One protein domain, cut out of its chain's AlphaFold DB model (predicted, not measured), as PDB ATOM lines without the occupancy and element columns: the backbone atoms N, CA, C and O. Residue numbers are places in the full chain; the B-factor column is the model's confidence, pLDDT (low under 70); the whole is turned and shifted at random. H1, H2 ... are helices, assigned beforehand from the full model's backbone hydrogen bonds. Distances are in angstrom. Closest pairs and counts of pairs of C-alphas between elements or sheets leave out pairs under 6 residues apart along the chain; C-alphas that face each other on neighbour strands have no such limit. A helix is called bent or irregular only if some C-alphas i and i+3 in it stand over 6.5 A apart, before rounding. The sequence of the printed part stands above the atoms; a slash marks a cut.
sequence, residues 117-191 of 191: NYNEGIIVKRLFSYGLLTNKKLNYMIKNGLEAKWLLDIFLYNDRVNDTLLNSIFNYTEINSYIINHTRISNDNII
ATOM      1  N   ASN A 117      -0.138  -2.893 -10.951       97.69
ATOM      2  CA  ASN A 117      -0.121  -3.044 -12.404       97.69
ATOM      3  C   ASN A 117      -0.756  -4.362 -12.877       97.69
ATOM      4  O   ASN A 117      -0.712  -4.655 -14.076       97.69
ATOM      5  N   TYR A 118      -1.376  -5.125 -11.966       97.62
ATOM      6  CA  TYR A 118      -1.927  -6.452 -12.232       97.62
ATOM      7  C   TYR A 118      -2.726  -6.522 -13.541       97.62
ATOM      8  O   TYR A 118      -3.578  -5.670 -13.817       97.62
ATOM      9  N   ASN A 119      -2.477  -7.594 -14.305       95.12
ATOM     10  CA  ASN A 119      -3.194  -7.953 -15.528       95.12
ATOM     11  C   ASN A 119      -3.312  -6.768 -16.498       95.12
ATOM     12  O   ASN A 119      -4.412  -6.353 -16.862       95.12
ATOM     13  N   GLU A 120      -2.161  -6.201 -16.856       94.19
ATOM     14  CA  GLU A 120      -2.042  -5.097 -17.811       94.19
ATOM     15  C   GLU A 120      -2.769  -3.816 -17.371       94.19
ATOM     16  O   GLU A 120      -3.490  -3.172 -18.142       94.19
ATOM     17  N   GLY A 121      -2.622  -3.457 -16.092       94.25
ATOM     18  CA  GLY A 121      -3.223  -2.248 -15.533       94.25
ATOM     19  C   GLY A 121      -4.747  -2.320 -15.415       94.25
ATOM     20  O   GLY A 121      -5.419  -1.283 -15.420       94.25
ATOM     21  N   ILE A 122      -5.327  -3.521 -15.289       93.69
ATOM     22  CA  ILE A 122      -6.789  -3.694 -15.252       93.69
ATOM     23  C   ILE A 122      -7.448  -2.902 -14.112       93.69
ATOM     24  O   ILE A 122      -8.616  -2.524 -14.210       93.69
ATOM     25  N   ILE A 123      -6.713  -2.640 -13.025       95.62
ATOM     26  CA  ILE A 123      -7.200  -1.868 -11.876       95.62
ATOM     27  C   ILE A 123      -7.492  -0.421 -12.293       95.62
ATOM     28  O   ILE A 123      -8.613   0.052 -12.095       95.62
ATOM     29  N   VAL A 124      -6.525   0.272 -12.907       93.56
ATOM     30  CA  VAL A 124      -6.717   1.668 -13.342       93.56
ATOM     31  C   VAL A 124      -7.724   1.756 -14.487       93.56
ATOM     32  O   VAL A 124      -8.599   2.623 -14.462       93.56
ATOM     33  N   LYS A 125      -7.681   0.799 -15.424       91.31
ATOM     34  CA  LYS A 125      -8.618   0.710 -16.551       91.31
ATOM     35  C   LYS A 125     -10.066   0.582 -16.063       91.31
ATOM     36  O   LYS A 125     -10.927   1.318 -16.537       91.31
ATOM     37  N   ARG A 126     -10.339  -0.274 -15.062       90.69
ATOM     38  CA  ARG A 126     -11.696  -0.415 -14.497       90.69
ATOM     39  C   ARG A 126     -12.133   0.790 -13.669       90.69
ATOM     40  O   ARG A 126     -13.282   1.209 -13.774       90.69
ATOM     41  N   LEU A 127     -11.239   1.379 -12.867       91.69
ATOM     42  CA  LEU A 127     -11.565   2.622 -12.159       91.69
ATOM     43  C   LEU A 127     -11.989   3.712 -13.149       91.69
ATOM     44  O   LEU A 127     -12.964   4.413 -12.891       91.69
ATOM     45  N   PHE A 128     -11.299   3.829 -14.284       89.31
ATOM     46  CA  PHE A 128     -11.671   4.766 -15.338       89.31
ATOM     47  C   PHE A 128     -13.014   4.403 -15.989       89.31
ATOM     48  O   PHE A 128     -13.915   5.240 -16.011       89.31
ATOM     49  N   SER A 129     -13.190   3.160 -16.454       85.88
ATOM     50  CA  SER A 129     -14.390   2.743 -17.196       85.88
ATOM     51  C   SER A 129     -15.687   2.867 -16.391       85.88
ATOM     52  O   SER A 129     -16.748   3.084 -16.967       85.88
ATOM     53  N   TYR A 130     -15.612   2.743 -15.063       86.56
ATOM     54  CA  TYR A 130     -16.757   2.928 -14.166       86.56
ATOM     55  C   TYR A 130     -16.885   4.352 -13.600       86.56
ATOM     56  O   TYR A 130     -17.723   4.580 -12.731       86.56
ATOM     57  N   GLY A 131     -16.061   5.308 -14.044       85.19
ATOM     58  CA  GLY A 131     -16.091   6.689 -13.545       85.19
ATOM     59  C   GLY A 131     -15.676   6.829 -12.072       85.19
ATOM     60  O   GLY A 131     -16.055   7.789 -11.408       85.19
ATOM     61  N   LEU A 132     -14.919   5.864 -11.543       89.38
ATOM     62  CA  LEU A 132     -14.447   5.825 -10.155       89.38
ATOM     63  C   LEU A 132     -13.038   6.409  -9.979       89.38
ATOM     64  O   LEU A 132     -12.626   6.645  -8.837       89.38
ATOM     65  N   LEU A 133     -12.294   6.618 -11.071       90.00
ATOM     66  CA  LEU A 133     -10.936   7.158 -11.058       90.00
ATOM     67  C   LEU A 133     -10.954   8.653 -10.713       90.00
ATOM     68  O   LEU A 133     -11.326   9.493 -11.523       90.00
ATOM     69  N   THR A 134     -10.523   8.980  -9.497       88.94
ATOM     70  CA  THR A 134     -10.334  10.358  -9.023       88.94
ATOM     71  C   THR A 134      -8.847  10.699  -8.977       88.94
ATOM     72  O   THR A 134      -8.014   9.799  -8.856       88.94
ATOM     73  N   ASN A 135      -8.493  11.989  -8.968       83.44
ATOM     74  CA  ASN A 135      -7.097  12.429  -8.811       83.44
ATOM     75  C   ASN A 135      -6.447  11.863  -7.542       83.44
ATOM     76  O   ASN A 135      -5.286  11.475  -7.556       83.44
ATOM     77  N   LYS A 136      -7.208  11.760  -6.447       92.06
ATOM     78  CA  LYS A 136      -6.734  11.181  -5.184       92.06
ATOM     79  C   LYS A 136      -6.331   9.713  -5.351       92.06
ATOM     80  O   LYS A 136      -5.251   9.329  -4.912       92.06
ATOM     81  N   LYS A 137      -7.176   8.905  -6.003       94.69
ATOM     82  CA  LYS A 137      -6.878   7.496  -6.302       94.69
ATOM     83  C   LYS A 137      -5.716   7.381  -7.280       94.69
ATOM     84  O   LYS A 137      -4.799   6.618  -7.018       94.69
ATOM     85  N   LEU A 138      -5.715   8.173  -8.350       91.62
ATOM     86  CA  LEU A 138      -4.639   8.183  -9.335       91.62
ATOM     87  C   LEU A 138      -3.287   8.495  -8.678       91.62
ATOM     88  O   LEU A 138      -2.371   7.692  -8.802       91.62
ATOM     89  N   ASN A 139      -3.195   9.571  -7.888       88.69
ATOM     90  CA  ASN A 139      -1.989   9.940  -7.137       88.69
ATOM     91  C   ASN A 139      -1.532   8.833  -6.178       88.69
ATOM     92  O   ASN A 139      -0.336   8.583  -6.041       88.69
ATOM     93  N   TYR A 140      -2.472   8.155  -5.516       96.62
ATOM     94  CA  TYR A 140      -2.153   7.009  -4.669       96.62
ATOM     95  C   TYR A 140      -1.544   5.851  -5.476       96.62
ATOM     96  O   TYR A 140      -0.509   5.314  -5.086       96.62
ATOM     97  N   MET A 141      -2.152   5.474  -6.604       96.94
ATOM     98  CA  MET A 141      -1.672   4.374  -7.452       96.94
ATOM     99  C   MET A 141      -0.287   4.682  -8.030       96.94
ATOM    100  O   MET A 141       0.608   3.846  -8.000       96.94
ATOM    101  N   ILE A 142      -0.107   5.918  -8.483       91.88
ATOM    102  CA  ILE A 142       1.151   6.520  -8.930       91.88
ATOM    103  C   ILE A 142       2.263   6.354  -7.895       91.88
ATOM    104  O   ILE A 142       3.312   5.786  -8.190       91.88
ATOM    105  N   LYS A 143       2.004   6.779  -6.653       94.75
ATOM    106  CA  LYS A 143       2.964   6.689  -5.548       94.75
ATOM    107  C   LYS A 143       3.376   5.241  -5.270       94.75
ATOM    108  O   LYS A 143       4.478   5.000  -4.791       94.75
ATOM    109  N   ASN A 144       2.489   4.298  -5.573       96.81
ATOM    110  CA  ASN A 144       2.696   2.870  -5.386       96.81
ATOM    111  C   ASN A 144       3.174   2.145  -6.658       96.81
ATOM    112  O   ASN A 144       3.127   0.920  -6.704       96.81
ATOM    113  N   GLY A 145       3.661   2.874  -7.668       95.50
ATOM    114  CA  GLY A 145       4.332   2.285  -8.831       95.50
ATOM    115  C   GLY A 145       3.430   1.987 -10.026       95.50
ATOM    116  O   GLY A 145       3.783   1.137 -10.842       95.50
ATOM    117  N   LEU A 146       2.278   2.658 -10.156       94.56
ATOM    118  CA  LEU A 146       1.468   2.570 -11.375       94.56
ATOM    119  C   LEU A 146       2.288   3.007 -12.597       94.56
ATOM    120  O   LEU A 146       2.756   4.146 -12.676       94.56
ATOM    121  N   GLU A 147       2.401   2.116 -13.576       92.00
ATOM    122  CA  GLU A 147       3.112   2.393 -14.817       92.00
ATOM    123  C   GLU A 147       2.307   3.326 -15.730       92.00
ATOM    124  O   GLU A 147       1.132   3.092 -16.030       92.00
ATOM    125  N   ALA A 148       2.972   4.362 -16.247       84.69
ATOM    126  CA  ALA A 148       2.358   5.365 -17.115       84.69
ATOM    127  C   ALA A 148       1.751   4.783 -18.405       84.69
ATOM    128  O   ALA A 148       0.775   5.329 -18.920       84.69
ATOM    129  N   LYS A 149       2.272   3.655 -18.912       86.75
ATOM    130  CA  LYS A 149       1.761   3.012 -20.134       86.75
ATOM    131  C   LYS A 149       0.285   2.611 -20.019       86.75
ATOM    132  O   LYS A 149      -0.460   2.751 -20.978       86.75
ATOM    133  N   TRP A 150      -0.171   2.229 -18.826       89.31
ATOM    134  CA  TRP A 150      -1.577   1.881 -18.599       89.31
ATOM    135  C   TRP A 150      -2.508   3.087 -18.659       89.31
ATOM    136  O   TRP A 150      -3.687   2.935 -18.967       89.31
ATOM    137  N   LEU A 151      -1.984   4.282 -18.384       83.94
ATOM    138  CA  LEU A 151      -2.712   5.528 -18.579       83.94
ATOM    139  C   LEU A 151      -2.797   5.864 -20.068       83.94
ATOM    140  O   LEU A 151      -3.877   6.196 -20.540       83.94
ATOM    141  N   LEU A 152      -1.695   5.709 -20.813       79.94
ATOM    142  CA  LEU A 152      -1.675   5.894 -22.271       79.94
ATOM    143  C   LEU A 152      -2.692   4.990 -22.974       79.94
ATOM    144  O   LEU A 152      -3.465   5.490 -23.788       79.94
ATOM    145  N   ASP A 153      -2.766   3.710 -22.598       78.88
ATOM    146  CA  ASP A 153      -3.790   2.786 -23.106       78.88
ATOM    147  C   ASP A 153      -5.210   3.329 -22.884       78.88
ATOM    148  O   ASP A 153      -6.058   3.261 -23.768       78.88
ATOM    149  N   ILE A 154      -5.498   3.897 -21.710       81.62
ATOM    150  CA  ILE A 154      -6.823   4.465 -21.435       81.62
ATOM    151  C   ILE A 154      -7.126   5.615 -22.402       81.62
ATOM    152  O   ILE A 154      -8.243   5.685 -22.909       81.62
ATOM    153  N   PHE A 155      -6.159   6.484 -22.701       74.00
ATOM    154  CA  PHE A 155      -6.369   7.604 -23.623       74.00
ATOM    155  C   PHE A 155      -6.518   7.170 -25.078       74.00
ATOM    156  O   PHE A 155      -7.429   7.637 -25.753       74.00
ATOM    157  N   LEU A 156      -5.646   6.277 -25.554       71.75
ATOM    158  CA  LEU A 156      -5.626   5.861 -26.960       71.75
ATOM    159  C   LEU A 156      -6.914   5.148 -27.387       71.75
ATOM    160  O   LEU A 156      -7.270   5.186 -28.559       71.75
ATOM    161  N   TYR A 157      -7.610   4.514 -26.442       71.19
ATOM    162  CA  TYR A 157      -8.814   3.733 -26.714       71.19
ATOM    163  C   TYR A 157     -10.119   4.403 -26.252       71.19
ATOM    164  O   TYR A 157     -11.174   3.775 -26.340       71.19
ATOM    165  N   ASN A 158     -10.089   5.647 -25.752       68.06
ATOM    166  CA  ASN A 158     -11.298   6.346 -25.308       68.06
ATOM    167  C   ASN A 158     -11.408   7.761 -25.891       68.06
ATOM    168  O   ASN A 158     -10.809   8.702 -25.381       68.06
ATOM    169  N   ASP A 159     -12.328   7.948 -26.839       63.00
ATOM    170  CA  ASP A 159     -12.654   9.255 -27.446       63.00
ATOM    171  C   ASP A 159     -13.228  10.292 -26.453       63.00
ATOM    172  O   ASP A 159     -13.514  11.431 -26.813       63.00
ATOM    173  N   ARG A 160     -13.465   9.894 -25.197       58.88
ATOM    174  CA  ARG A 160     -14.171  10.680 -24.171       58.88
ATOM    175  C   ARG A 160     -13.288  11.149 -23.021       58.88
ATOM    176  O   ARG A 160     -13.824  11.567 -21.991       58.88
ATOM    177  N   VAL A 161     -11.964  11.053 -23.126       63.19
ATOM    178  CA  VAL A 161     -11.124  11.540 -22.031       63.19
ATOM    179  C   VAL A 161     -11.198  13.065 -21.948       63.19
ATOM    180  O   VAL A 161     -10.886  13.756 -22.909       63.19
ATOM    181  N   ASN A 162     -11.626  13.592 -20.798       63.47
ATOM    182  CA  ASN A 162     -11.687  15.036 -20.589       63.47
ATOM    183  C   ASN A 162     -10.291  15.629 -20.315       63.47
ATOM    184  O   ASN A 162      -9.419  14.977 -19.728       63.47
ATOM    185  N   ASP A 163     -10.117  16.899 -20.694       66.94
ATOM    186  CA  ASP A 163      -8.853  17.639 -20.598       66.94
ATOM    187  C   ASP A 163      -8.262  17.683 -19.175       66.94
ATOM    188  O   ASP A 163      -7.047  17.734 -19.003       66.94
ATOM    189  N   THR A 164      -9.089  17.630 -18.128       67.69
ATOM    190  CA  THR A 164      -8.646  17.687 -16.726       67.69
ATOM    191  C   THR A 164      -7.877  16.432 -16.308       67.69
ATOM    192  O   THR A 164      -6.848  16.532 -15.630       67.69
ATOM    193  N   LEU A 165      -8.351  15.247 -16.707       64.88
ATOM    194  CA  LEU A 165      -7.655  13.984 -16.429       64.88
ATOM    195  C   LEU A 165      -6.372  13.878 -17.263       64.88
ATOM    196  O   LEU A 165      -5.329  13.480 -16.745       64.88
ATOM    197  N   LEU A 166      -6.442  14.313 -18.523       65.19
ATOM    198  CA  LEU A 166      -5.309  14.392 -19.442       65.19
ATOM    199  C   LEU A 166      -4.185  15.284 -18.873       65.19
ATOM    200  O   LEU A 166      -3.042  14.849 -18.752       65.19
ATOM    201  N   ASN A 167      -4.529  16.487 -18.400       66.44
ATOM    202  CA  ASN A 167      -3.581  17.428 -17.793       66.44
ATOM    203  C   ASN A 167      -2.962  16.904 -16.492       66.44
ATOM    204  O   ASN A 167      -1.771  17.101 -16.249       66.44
ATOM    205  N   SER A 168      -3.746  16.213 -15.659       63.94
ATOM    206  CA  SER A 168      -3.237  15.620 -14.414       63.94
ATOM    207  C   SER A 168      -2.180  14.546 -14.690       63.94
ATOM    208  O   SER A 168      -1.233  14.399 -13.922       63.94
ATOM    209  N   ILE A 169      -2.311  13.832 -15.809       61.75
ATOM    210  CA  ILE A 169      -1.381  12.775 -16.209       61.75
ATOM    211  C   ILE A 169      -0.152  13.342 -16.924       61.75
ATOM    212  O   ILE A 169       0.948  12.874 -16.651       61.75
ATOM    213  N   PHE A 170      -0.289  14.380 -17.752       67.06
ATOM    214  CA  PHE A 170       0.872  15.064 -18.345       67.06
ATOM    215  C   PHE A 170       1.789  15.688 -17.297       67.06
ATOM    216  O   PHE A 170       3.007  15.548 -17.378       67.06
ATOM    217  N   ASN A 171       1.207  16.309 -16.271       65.56
ATOM    218  CA  ASN A 171       1.981  16.827 -15.146       65.56
ATOM    219  C   ASN A 171       2.713  15.713 -14.386       65.56
ATOM    220  O   ASN A 171       3.757  15.961 -13.793       65.56
ATOM    221  N   TYR A 172       2.160  14.499 -14.386       63.41
ATOM    222  CA  TYR A 172       2.726  13.366 -13.670       63.41
ATOM    223  C   TYR A 172       3.841  12.643 -14.437       63.41
ATOM    224  O   TYR A 172       4.829  12.228 -13.841       63.41
ATOM    225  N   THR A 173       3.694  12.458 -15.746       58.88
ATOM    226  CA  THR A 173       4.614  11.630 -16.540       58.88
ATOM    227  C   THR A 173       5.878  12.362 -16.988       58.88
ATOM    228  O   THR A 173       6.667  11.780 -17.728       58.88
ATOM    229  N   GLU A 174       6.052  13.636 -16.611       59.06
ATOM    230  CA  GLU A 174       7.030  14.563 -17.211       59.06
ATOM    231  C   GLU A 174       6.966  14.590 -18.751       59.06
ATOM    232  O   GLU A 174       7.879  15.069 -19.430       59.06
ATOM    233  N   ILE A 175       5.859  14.108 -19.333       54.19
ATOM    234  CA  ILE A 175       5.580  14.224 -20.755       54.19
ATOM    235  C   ILE A 175       5.207  15.682 -20.983       54.19
ATOM    236  O   ILE A 175       4.063  16.111 -20.844       54.19
ATOM    237  N   ASN A 176       6.253  16.448 -21.276       47.28
ATOM    238  CA  ASN A 176       6.221  17.861 -21.584       47.28
ATOM    239  C   ASN A 176       5.134  18.150 -22.633       47.28
ATOM    240  O   ASN A 176       4.919  17.365 -23.563       47.28
ATOM    241  N   SER A 177       4.516  19.324 -22.527       50.12
ATOM    242  CA  SER A 177       3.485  19.902 -23.411       50.12
ATOM    243  C   SER A 177       3.791  19.874 -24.924       50.12
ATOM    244  O   SER A 177       2.952  20.241 -25.744       50.12
ATOM    245  N   TYR A 178       4.970  19.397 -25.319       45.16
ATOM    246  CA  TYR A 178       5.436  19.214 -26.688       45.16
ATOM    247  C   TYR A 178       4.674  18.128 -27.474       45.16
ATOM    248  O   TYR A 178       4.449  18.294 -28.676       45.16
ATOM    249  N   ILE A 179       4.227  17.047 -26.814       50.62
ATOM    250  CA  ILE A 179       3.438  15.984 -27.474       50.62
ATOM    251  C   ILE A 179       2.017  16.478 -27.808       50.62
ATOM    252  O   ILE A 179       1.483  16.142 -28.862       50.62
ATOM    253  N   ILE A 180       1.450  17.360 -26.973       48.53
ATOM    254  CA  ILE A 180       0.091  17.921 -27.122       48.53
ATOM    255  C   ILE A 180      -0.074  18.685 -28.439       48.53
ATOM    256  O   ILE A 180      -1.112  18.582 -29.092       48.53
ATOM    257  N   ASN A 181       0.951  19.428 -28.857       46.31
ATOM    258  CA  ASN A 181       0.877  20.175 -30.110       46.31
ATOM    259  C   ASN A 181       0.903  19.249 -31.332       46.31
ATOM    260  O   ASN A 181       0.291  19.576 -32.337       46.31
ATOM    261  N   HIS A 182       1.533  18.076 -31.250       44.66
ATOM    262  CA  HIS A 182       1.652  17.174 -32.397       44.66
ATOM    263  C   HIS A 182       0.473  16.202 -32.542       44.66
ATOM    264  O   HIS A 182       0.171  15.806 -33.663       44.66
ATOM    265  N   THR A 183      -0.234  15.857 -31.459       46.34
ATOM    266  CA  THR A 183      -1.445  15.013 -31.530       46.34
ATOM    267  C   THR A 183      -2.720  15.806 -31.829       46.34
ATOM    268  O   THR A 183      -3.654  15.257 -32.409       46.34
ATOM    269  N   ARG A 184      -2.766  17.109 -31.509       45.66
ATOM    270  CA  ARG A 184      -3.849  18.003 -31.964       45.66
ATOM    271  C   ARG A 184      -3.793  18.265 -33.474       45.66
ATOM    272  O   ARG A 184      -4.827  18.218 -34.128       45.66
ATOM    273  N   ILE A 185      -2.597  18.435 -34.050       42.44
ATOM    274  CA  ILE A 185      -2.432  18.704 -35.494       42.44
ATOM    275  C   ILE A 185      -2.857  17.507 -36.373       42.44
ATOM    276  O   ILE A 185      -3.235  17.700 -37.528       42.44
ATOM    277  N   SER A 186      -2.841  16.269 -35.863       41.78
ATOM    278  CA  SER A 186      -3.260  15.101 -36.653       41.78
ATOM    279  C   SER A 186      -4.779  14.916 -36.749       41.78
ATOM    280  O   SER A 186      -5.228  14.295 -37.708       41.78
ATOM    281  N   ASN A 187      -5.567  15.462 -35.814       39.22
ATOM    282  CA  ASN A 187      -7.036  15.363 -35.854       39.22
ATOM    283  C   ASN A 187      -7.715  16.539 -36.574       39.22
ATOM    284  O   ASN A 187      -8.838  16.380 -37.038       39.22
ATOM    285  N   ASP A 188      -7.023  17.667 -36.757       41.06
ATOM    286  CA  ASP A 188      -7.532  18.814 -37.528       41.06
ATOM    287  C   ASP A 188      -7.237  18.711 -39.045       41.06
ATOM    288  O   ASP A 188      -7.584  19.608 -39.810       41.06
ATOM    289  N   ASN A 189      -6.619  17.612 -39.501       36.44
ATOM    290  CA  ASN A 189      -6.270  17.367 -40.910       36.44
ATOM    291  C   ASN A 189      -7.100  16.260 -41.590       36.44
ATOM    292  O   ASN A 189      -6.735  15.798 -42.672       36.44
ATOM    293  N   ILE A 190      -8.221  15.843 -40.998       38.59
ATOM    294  CA  ILE A 190      -9.213  15.005 -41.685       38.59
ATOM    295  C   ILE A 190     -10.405  15.903 -42.026       38.59
ATOM    296  O   ILE A 190     -11.326  16.067 -41.230       38.59
ATOM    297  N   ILE A 191     -10.302  16.542 -43.197       36.41
ATOM    298  CA  ILE A 191     -11.405  17.201 -43.917       36.41
ATOM    299  C   ILE A 191     -12.328  16.127 -44.493       36.41
ATOM    300  O   ILE A 191     -11.785  15.143 -45.053       36.41
TER     301      ILE A 191
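What this domain is: This is residues 117 to 191 of the 191 residues of an uncharacterized protein of Neocallimastix californiae (UniProt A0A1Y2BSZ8). Four short helices, H1, H2, H4 and H3, make a loosely joined four-sided group. Residues 181 to 191, with 181 to 187 in H5, stick out as an arm. The printed part has 75 residues, helices H1 to H5 in chain order and no named strand: all helix. It is compact, radius of gyration of the C-alphas 13.1 A, but elongated, 40 by 24 by 20 A.

Where its parts are: H1, residues 118 to 129, begins at C-alpha 118 (-1.927, -6.452, -12.232), measures 16.3 A and is irregular: C-alphas 120 and 123 are 8.5 A apart. H2 is residues 135 to 143, H3 148 to 156, H4 163 to 172. H5, 178 to 187, measures 15.9 A and ends at C-alpha 187 (-7.036, 15.363, -35.854).

How they stand to each other: H1 touches H3, closest C-alphas Gly 121 and Trp 150, 5.4 A, at a steep tilt of 48 degrees. H2 and H4 are close but not clearly touching, closest C-alphas Asn 135 and Ser 168, 7.5 A. H5 is apart from H4. Every O i to N i+4 pair is within hydrogen-bond range in H2, H3 and H4, but 6 of 8 in H1 and 2 of 6 in H5, where O i to N i+3 gives 2 of 7.

The domain as a whole: The farthest C-alphas, Asn 144 and Ile 191, are 43.5 A apart. The printed part has no cut and no long link. Residues 158 to 191 have pLDDT under 70.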